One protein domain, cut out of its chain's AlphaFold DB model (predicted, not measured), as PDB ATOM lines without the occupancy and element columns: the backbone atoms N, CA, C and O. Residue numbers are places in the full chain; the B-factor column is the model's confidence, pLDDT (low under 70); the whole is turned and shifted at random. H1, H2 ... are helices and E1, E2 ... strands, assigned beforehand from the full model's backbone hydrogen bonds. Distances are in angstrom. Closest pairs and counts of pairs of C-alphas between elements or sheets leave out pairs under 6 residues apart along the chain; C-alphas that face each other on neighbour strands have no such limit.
ATOM      1  N   HIS A 104     212.411  -9.954 232.890       65.50
ATOM      2  CA  HIS A 104     211.274  -9.676 233.763       65.50
ATOM      3  C   HIS A 104     211.542  -8.438 234.622       65.50
ATOM      4  O   HIS A 104     212.637  -8.241 235.147       65.50
ATOM      5  N   THR A 105     210.513  -7.618 234.783       72.69
ATOM      6  CA  THR A 105     210.437  -6.518 235.751       72.69
ATOM      7  C   THR A 105     209.030  -6.503 236.329       72.69
ATOM      8  O   THR A 105     208.114  -7.013 235.678       72.69
ATOM      9  N   ASP A 106     208.821  -5.834 237.461       72.06
ATOM     10  CA  ASP A 106     207.472  -5.637 238.012       72.06
ATOM     11  C   ASP A 106     206.517  -4.973 237.000       72.06
ATOM     12  O   ASP A 106     205.310  -5.190 237.037       72.06
ATOM     13  N   ALA A 107     207.057  -4.176 236.068       76.25
ATOM     14  CA  ALA A 107     206.293  -3.448 235.056       76.25
ATOM     15  C   ALA A 107     206.078  -4.217 233.738       76.25
ATOM     16  O   ALA A 107     205.162  -3.890 232.984       76.25
ATOM     17  N   TYR A 108     206.937  -5.180 233.397       83.56
ATOM     18  CA  TYR A 108     206.931  -5.856 232.096       83.56
ATOM     19  C   TYR A 108     207.473  -7.276 232.204       83.56
ATOM     20  O   TYR A 108     208.581  -7.482 232.696       83.56
ATOM     21  N   ASN A 109     206.756  -8.224 231.609       86.19
ATOM     22  CA  ASN A 109     207.264  -9.549 231.291       86.19
ATOM     23  C   ASN A 109     207.438  -9.673 229.773       86.19
ATOM     24  O   ASN A 109     206.472  -9.501 229.023       86.19
ATOM     25  N   VAL A 110     208.663  -9.942 229.318       84.38
ATOM     26  CA  VAL A 110     208.986 -10.049 227.895       84.38
ATOM     27  C   VAL A 110     209.328 -11.486 227.526       84.38
ATOM     28  O   VAL A 110     210.281 -12.086 228.017       84.38
ATOM     29  N   THR A 111     208.562 -12.018 226.583       80.50
ATOM     30  CA  THR A 111     208.821 -13.302 225.927       80.50
ATOM     31  C   THR A 111     208.926 -13.097 224.424       80.50
ATOM     32  O   THR A 111     208.564 -12.044 223.890       80.50
ATOM     33  N   HIS A 112     209.449 -14.081 223.705       71.38
ATOM     34  CA  HIS A 112     209.516 -14.016 222.247       71.38
ATOM     35  C   HIS A 112     208.260 -14.652 221.651       71.38
ATOM     36  O   HIS A 112     207.778 -15.677 222.134       71.38
ATOM     37  N   SER A 113     207.683 -14.027 220.623       66.75
ATOM     38  CA  SER A 113     206.543 -14.633 219.943       66.75
ATOM     39  C   SER A 113     207.005 -15.825 219.108       66.75
ATOM     40  O   SER A 113     207.993 -15.754 218.379       66.75
ATOM     41  N   ARG A 114     206.301 -16.952 219.260       61.56
ATOM     42  CA  ARG A 114     206.550 -18.185 218.497       61.56
ATOM     43  C   ARG A 114     205.831 -18.193 217.148       61.56
ATOM     44  O   ARG A 114     206.188 -18.984 216.283       61.56
ATOM     45  N   SER A 115     204.815 -17.350 216.991       55.34
ATOM     46  CA  SER A 115     203.927 -17.307 215.824       55.34
ATOM     47  C   SER A 115     204.081 -16.036 214.993       55.34
ATOM     48  O   SER A 115     203.647 -16.005 213.847       55.34
ATOM     49  N   GLU A 116     204.680 -14.983 215.549       61.66
ATOM     50  CA  GLU A 116     204.799 -13.676 214.903       61.66
ATOM     51  C   GLU A 116     206.193 -13.081 215.137       61.66
ATOM     52  O   GLU A 116     206.850 -13.358 216.138       61.66
ATOM     53  N   TRP A 117     206.662 -12.245 214.210       64.50
ATOM     54  CA  TRP A 117     207.985 -11.621 214.288       64.50
ATOM     55  C   TRP A 117     207.989 -10.442 215.280       64.50
ATOM     56  O   TRP A 117     207.792  -9.286 214.903       64.50
ATOM     57  N   GLY A 118     208.168 -10.731 216.572       70.94
ATOM     58  CA  GLY A 118     208.232  -9.716 217.626       70.94
ATOM     59  C   GLY A 118     208.296 -10.277 219.049       70.94
ATOM     60  O   GLY A 118     208.341 -11.487 219.278       70.94
ATOM     61  N   TYR A 119     208.285  -9.375 220.027       80.44
ATOM     62  CA  TYR A 119     208.184  -9.703 221.447       80.44
ATOM     63  C   TYR A 119     206.727  -9.788 221.884       80.44
ATOM     64  O   TYR A 119     205.945  -8.879 221.611       80.44
ATOM     65  N   ASN A 120     206.397 -10.817 222.654       85.56
ATOM     66  CA  ASN A 120     205.193 -10.852 223.466       85.56
ATOM     67  C   ASN A 120     205.493 -10.176 224.802       85.56
ATOM     68  O   ASN A 120     206.209 -10.719 225.642       85.56
ATOM     69  N   VAL A 121     204.942  -8.982 224.985       87.94
ATOM     70  CA  VAL A 121     205.092  -8.196 226.206       87.94
ATOM     71  C   VAL A 121     203.794  -8.267 226.994       87.94
ATOM     72  O   VAL A 121     202.757  -7.806 226.518       87.94
ATOM     73  N   THR A 122     203.857  -8.811 228.203       88.81
ATOM     74  CA  THR A 122     202.788  -8.717 229.199       88.81
ATOM     75  C   THR A 122     203.155  -7.585 230.159       88.81
ATOM     76  O   THR A 122     204.009  -7.781 231.026       88.81
ATOM     77  N   PRO A 123     202.618  -6.370 229.976       83.88
ATOM     78  CA  PRO A 123     202.848  -5.284 230.914       83.88
ATOM     79  C   PRO A 123     202.099  -5.534 232.228       83.88
ATOM     80  O   PRO A 123     201.039  -6.166 232.226       83.88
ATOM     81  N   SER A 124     202.593  -4.957 233.325       77.25
ATOM     82  CA  SER A 124     201.737  -4.675 234.475       77.25
ATOM     83  C   SER A 124     200.582  -3.799 234.016       77.25
ATOM     84  O   SER A 124     200.639  -3.118 232.979       77.25
ATOM     85  N   TRP A 125     199.516  -3.784 234.793       72.19
ATOM     86  CA  TRP A 125     198.347  -3.026 234.412       72.19
ATOM     87  C   TRP A 125     198.659  -1.521 234.247       72.19
ATOM     88  O   TRP A 125     198.229  -0.927 233.252       72.19
ATOM     89  N   ALA A 126     199.510  -0.913 235.091       66.50
ATOM     90  CA  ALA A 126     199.935   0.487 234.920       66.50
ATOM     91  C   ALA A 126     200.834   0.724 233.698       66.50
ATOM     92  O   ALA A 126     200.925   1.844 233.186       66.50
ATOM     93  N   ALA A 127     201.476  -0.320 233.180       71.94
ATOM     94  CA  ALA A 127     202.364  -0.233 232.032       71.94
ATOM     95  C   ALA A 127     201.668  -0.490 230.677       71.94
ATOM     96  O   ALA A 127     202.260  -0.249 229.615       71.94
ATOM     97  N   GLY A 128     200.396  -0.910 230.686       72.31
ATOM     98  CA  GLY A 128     199.630  -1.248 229.481       72.31
ATOM     99  C   GLY A 128     199.505  -0.095 228.479       72.31
ATOM    100  O   GLY A 128     199.789  -0.259 227.287       72.31
ATOM    101  N   ALA A 129     199.158   1.106 228.956       73.00
ATOM    102  CA  ALA A 129     199.022   2.297 228.110       73.00
ATOM    103  C   ALA A 129     200.349   2.704 227.454       73.00
ATOM    104  O   ALA A 129     200.375   3.134 226.297       73.00
ATOM    105  N   SER A 130     201.464   2.518 228.171       75.06
ATOM    106  CA  SER A 130     202.800   2.716 227.618       75.06
ATOM    107  C   SER A 130     202.988   1.773 226.434       75.06
ATOM    108  O   SER A 130     203.135   2.246 225.303       75.06
ATOM    109  N   ILE A 131     202.917   0.452 226.631       84.69
ATOM    110  CA  ILE A 131     203.221  -0.540 225.581       84.69
ATOM    111  C   ILE A 131     202.317  -0.420 224.355       84.69
ATOM    112  O   ILE A 131     202.823  -0.548 223.240       84.69
ATOM    113  N   LYS A 132     201.041  -0.050 224.518       84.19
ATOM    114  CA  LYS A 132     200.104   0.174 223.402       84.19
ATOM    115  C   LYS A 132     200.614   1.156 222.335       84.19
ATOM    116  O   LYS A 132     200.237   1.054 221.176       84.19
ATOM    117  N   SER A 133     201.489   2.100 222.692       83.19
ATOM    118  CA  SER A 133     202.074   3.043 221.717       83.19
ATOM    119  C   SER A 133     203.159   2.436 220.817       83.19
ATOM    120  O   SER A 133     203.479   2.999 219.769       83.19
ATOM    121  N   ILE A 134     203.740   1.294 221.199       85.62
ATOM    122  CA  ILE A 134     204.794   0.623 220.427       85.62
ATOM    123  C   ILE A 134     204.371  -0.758 219.926       85.62
ATOM    124  O   ILE A 134     204.819  -1.146 218.852       85.62
ATOM    125  N   GLY A 135     203.475  -1.454 220.622       86.69
ATOM    126  CA  GLY A 135     202.973  -2.771 220.236       86.69
ATOM    127  C   GLY A 135     201.509  -2.776 219.802       86.69
ATOM    128  O   GLY A 135     200.776  -1.808 219.993       86.69
ATOM    129  N   LYS A 136     201.081  -3.899 219.226       87.12
ATOM    130  CA  LYS A 136     199.677  -4.206 218.920       87.12
ATOM    131  C   LYS A 136     199.130  -5.164 219.972       87.12
ATOM    132  O   LYS A 136     199.864  -6.011 220.464       87.12
ATOM    133  N   TYR A 137     197.858  -5.029 220.334       87.44
ATOM    134  CA  TYR A 137     197.235  -5.949 221.288       87.44
ATOM    135  C   TYR A 137     197.130  -7.353 220.676       87.44
ATOM    136  O   TYR A 137     196.613  -7.492 219.570       87.44
ATOM    137  N   ALA A 138     197.626  -8.365 221.389       81.38
ATOM    138  CA  ALA A 138     197.717  -9.759 220.943       81.38
ATOM    139  C   ALA A 138     196.815 -10.711 221.761       81.38
ATOM    140  O   ALA A 138     196.941 -11.932 221.673       81.38
ATOM    141  N   GLY A 139     195.905 -10.160 222.576       79.56
ATOM    142  CA  GLY A 139     194.995 -10.930 223.429       79.56
ATOM    143  C   GLY A 139     195.597 -11.337 224.781       79.56
ATOM    144  O   GLY A 139     196.816 -11.372 224.962       79.56
ATOM    145  N   ASN A 140     194.725 -11.652 225.745       80.69
ATOM    146  CA  ASN A 140     195.074 -12.059 227.117       80.69
ATOM    147  C   ASN A 140     196.022 -11.080 227.833       80.69
ATOM    148  O   ASN A 140     196.994 -11.498 228.456       80.69
ATOM    149  N   GLY A 141     195.801  -9.769 227.676       79.81
ATOM    150  CA  GLY A 141     196.657  -8.747 228.294       79.81
ATOM    151  C   GLY A 141     198.057  -8.619 227.678       79.81
ATOM    152  O   GLY A 141     198.871  -7.851 228.180       79.81
ATOM    153  N   ARG A 142     198.352  -9.333 226.583       86.25
ATOM    154  CA  ARG A 142     199.654  -9.299 225.905       86.25
ATOM    155  C   ARG A 142     199.651  -8.324 224.738       86.25
ATOM    156  O   ARG A 142     198.649  -8.145 224.043       86.25
ATOM    157  N   PHE A 143     200.812  -7.742 224.482       91.06
ATOM    158  CA  PHE A 143     201.076  -6.897 223.330       91.06
ATOM    159  C   PHE A 143     202.220  -7.478 222.506       91.06
ATOM    160  O   PHE A 143     203.290  -7.762 223.041       91.06
ATOM    161  N   LEU A 144     202.012  -7.587 221.198       86.75
ATOM    162  CA  LEU A 144     203.067  -7.883 220.245       86.75
ATOM    163  C   LEU A 144     203.828  -6.594 219.922       86.75
ATOM    164  O   LEU A 144     203.288  -5.683 219.286       86.75
ATOM    165  N   VAL A 145     205.088  -6.510 220.340       84.38
ATOM    166  CA  VAL A 145     206.002  -5.419 219.984       84.38
ATOM    167  C   VAL A 145     206.929  -5.901 218.865       84.38
ATOM    168  O   VAL A 145     207.720  -6.810 219.104       84.38
ATOM    169  N   PRO A 146     206.880  -5.309 217.659       79.88
ATOM    170  CA  PRO A 146     207.774  -5.691 216.565       79.88
ATOM    171  C   PRO A 146     209.252  -5.500 216.939       79.88
ATOM    172  O   PRO A 146     209.588  -4.552 217.661       79.88
ATOM    173  N   PHE A 147     210.146  -6.364 216.447       70.94
ATOM    174  CA  PHE A 147     211.581  -6.291 216.765       70.94
ATOM    175  C   PHE A 147     212.230  -4.968 216.326       70.94
ATOM    176  O   PHE A 147     213.176  -4.503 216.962       70.94
ATOM    177  N   GLU A 148     211.675  -4.289 215.321       71.19
ATOM    178  CA  GLU A 148     212.094  -2.957 214.868       71.19
ATOM    179  C   GLU A 148     211.928  -1.885 215.959       71.19
ATOM    180  O   GLU A 148     212.560  -0.832 215.908       71.19
ATOM    181  N   LYS A 149     211.088  -2.142 216.969       77.62
ATOM    182  CA  LYS A 149     210.867  -1.260 218.124       77.62
ATOM    183  C   LYS A 149     211.564  -1.745 219.398       77.62
ATOM    184  O   LYS A 149     211.304  -1.206 220.477       77.62
ATOM    185  N   SER A 150     212.471  -2.713 219.283       74.12
ATOM    186  CA  SER A 150     213.287  -3.243 220.384       74.12
ATOM    187  C   SER A 150     214.012  -2.165 221.185       74.12
ATOM    188  O   SER A 150     213.953  -2.178 222.407       74.12
ATOM    189  N   GLU A 151     214.616  -1.167 220.539       77.75
ATOM    190  CA  GLU A 151     215.303  -0.077 221.249       77.75
ATOM    191  C   GLU A 151     214.350   0.734 222.137       77.75
ATOM    192  O   GLU A 151     214.682   1.088 223.271       77.75
ATOM    193  N   GLN A 152     213.130   0.981 221.649       82.69
ATOM    194  CA  GLN A 152     212.097   1.689 222.408       82.69
ATOM    195  C   GLN A 152     211.593   0.841 223.580       82.69
ATOM    196  O   GLN A 152     211.344   1.381 224.660       82.69
ATOM    197  N   LEU A 153     211.464  -0.474 223.383       83.31
ATOM    198  CA  LEU A 153     211.107  -1.420 224.436       83.31
ATOM    199  C   LEU A 153     212.210  -1.501 225.507       83.31
ATOM    200  O   LEU A 153     211.928  -1.284 226.683       83.31
ATOM    201  N   THR A 154     213.473  -1.667 225.110       80.50
ATOM    202  CA  THR A 154     214.644  -1.669 226.003       80.50
ATOM    203  C   THR A 154     214.736  -0.386 226.822       80.50
ATOM    204  O   THR A 154     214.964  -0.431 228.032       80.50
ATOM    205  N   ALA A 155     214.524   0.776 226.200       81.94
ATOM    206  CA  ALA A 155     214.530   2.054 226.907       81.94
ATOM    207  C   ALA A 155     213.442   2.124 227.994       81.94
ATOM    208  O   ALA A 155     213.664   2.714 229.053       81.94
ATOM    209  N   ARG A 156     212.274   1.513 227.765       84.69
ATOM    210  CA  ARG A 156     211.174   1.467 228.742       84.69
ATOM    211  C   ARG A 156     211.454   0.506 229.884       84.69
ATOM    212  O   ARG A 156     211.234   0.887 231.030       84.69
ATOM    213  N   ILE A 157     211.998  -0.670 229.583       80.88
ATOM    214  CA  ILE A 157     212.421  -1.648 230.591       80.88
ATOM    215  C   ILE A 157     213.488  -1.026 231.493       80.88
ATOM    216  O   ILE A 157     213.320  -0.995 232.706       80.88
ATOM    217  N   LYS A 158     214.530  -0.403 230.924       81.12
ATOM    218  CA  LYS A 158     215.571   0.283 231.712       81.12
ATOM    219  C   LYS A 158     215.000   1.368 232.631       81.12
ATOM    220  O   LYS A 158     215.430   1.484 233.779       81.12
ATOM    221  N   ARG A 159     214.033   2.163 232.153       80.31
ATOM    222  CA  ARG A 159     213.358   3.183 232.977       80.31
ATOM    223  C   ARG A 159     212.557   2.558 234.115       80.31
ATOM    224  O   ARG A 159     212.623   3.080 235.223       80.31
ATOM    225  N   ALA A 160     211.848   1.460 233.853       77.25
ATOM    226  CA  ALA A 160     211.114   0.724 234.875       77.25
ATOM    227  C   ALA A 160     212.057   0.152 235.941       77.25
ATOM    228  O   ALA A 160     211.892   0.503 237.101       77.25
ATOM    229  N   VAL A 161     213.114  -0.573 235.552       78.12
ATOM    230  CA  VAL A 161     214.138  -1.099 236.483       78.12
ATOM    231  C   VAL A 161     214.745   0.013 237.338       78.12
ATOM    232  O   VAL A 161     214.909  -0.128 238.547       78.12
ATOM    233  N   THR A 162     215.098   1.144 236.723       79.19
ATOM    234  CA  THR A 162     215.689   2.270 237.462       79.19
ATOM    235  C   THR A 162     214.706   2.853 238.476       79.19
ATOM    236  O   THR A 162     215.107   3.225 239.577       79.19
ATOM    237  N   ALA A 163     213.427   2.959 238.112       73.94
ATOM    238  CA  ALA A 163     212.397   3.475 239.001       73.94
ATOM    239  C   ALA A 163     212.053   2.494 240.126       73.94
ATOM    240  O   ALA A 163     211.892   2.934 241.256       73.94
ATOM    241  N   GLU A 164     212.011   1.196 239.841       76.44
ATOM    242  CA  GLU A 164     211.808   0.135 240.829       76.44
ATOM    243  C   GLU A 164     212.927   0.139 241.877       76.44
ATOM    244  O   GLU A 164     212.658   0.220 243.071       76.44
ATOM    245  N   LYS A 165     214.193   0.211 241.442       80.31
ATOM    246  CA  LYS A 165     215.340   0.357 242.355       80.31
ATOM    247  C   LYS A 165     215.236   1.606 243.231       80.31
ATOM    248  O   LYS A 165     215.587   1.566 244.405       80.31
ATOM    249  N   LYS A 166     214.755   2.725 242.675       79.25
ATOM    250  CA  LYS A 166     214.514   3.952 243.451       79.25
ATOM    251  C   LYS A 166     213.361   3.794 244.439       79.25
ATOM    252  O   LYS A 166     213.474   4.305 245.546       79.25
ATOM    253  N   ALA A 167     212.286   3.114 244.052       77.38
ATOM    254  CA  ALA A 167     211.145   2.835 244.917       77.38
ATOM    255  C   ALA A 167     211.555   1.949 246.101       77.38
ATOM    256  O   ALA A 167     211.311   2.318 247.245       77.38
ATOM    257  N   GLN A 168     212.266   0.849 245.836       78.56
ATOM    258  CA  GLN A 168     212.798  -0.062 246.859       78.56
ATOM    259  C   GLN A 168     213.772   0.636 247.816       78.56
ATOM    260  O   GLN A 168     213.773   0.358 249.010       78.56
ATOM    261  N   ALA A 169     214.572   1.578 247.313       78.12
ATOM    262  CA  ALA A 169     215.470   2.388 248.133       78.12
ATOM    263  C   ALA A 169     214.765   3.533 248.894       78.12
ATOM    264  O   ALA A 169     215.445   4.322 249.546       78.12
ATOM    265  N   GLY A 170     213.441   3.692 248.766       75.50
ATOM    266  CA  GLY A 170     212.699   4.807 249.364       75.50
ATOM    267  C   GLY A 170     213.061   6.183 248.788       75.50
ATOM    268  O   GLY A 170     212.753   7.207 249.383       75.50
TER     269      GLY A 170
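AT A GLANCE: This is residues 104 to 170 of the 528 residues of an uncharacterized protein of Nitrospirillum amazonense (UniProt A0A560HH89). A strongly twisted antiparallel sheet, order E1 E2 E4 E3, has short H1 and long H2 over one face, in two layers; residues 165 to 170 stick out. The 67 printed residues run E1 E2 H1 E3 E4 H2, mixed in class, compact with radius of gyration of the C-alphas 11.8 A, spanning 41 by 23 by 19 A.

HOW THE PARTS SIT: E1, residues 108 to 112, and E2, residues 118 to 123, form a hairpin, with N 109 and O 122 within hydrogen-bond range at 2.8 A. E4, residues 142 to 146, neighbours E2, with N 121 and O 143 at 2.8 A, and forms a hairpin with E3, residues 136 to 139, with N 136 and O 144 at 2.8 A. H1, residues 125 to 132, is on the sheet, its height over the sheet 7.5 A; E2, H1 and E3 form a split strand-helix-strand unit, E4 between its strands, with a right-handed crossover. H2, residues 147 to 168, is on the same face, its height 8.7 A; its C-alpha closest to E1 is that of Ile 157, 7.1 A from Tyr 108. O i to N i+4 pairs within range are 2 of 4 in H1 and 16 of 18 in H2.

IN THESE COORDINATES: E1 begins at C-alpha 108 (206.931, -5.856, 232.096); H2, 30.8 A long with a kink of 26 degrees near residue 154, ends at C-alpha 168 (212.798, -0.062, 246.859). E2 is 15.0 A long, E1 13.0 A, E4 12.9 A, H1 11.6 A and E3 9.4 A.

THE WHOLE: The C-alphas of Ser 115 and Gly 170 are farthest apart, 41.1 A; the printed part has no cut, the links are tight, and pLDDT is under 70 at residues 104, 113 to 117 and 126.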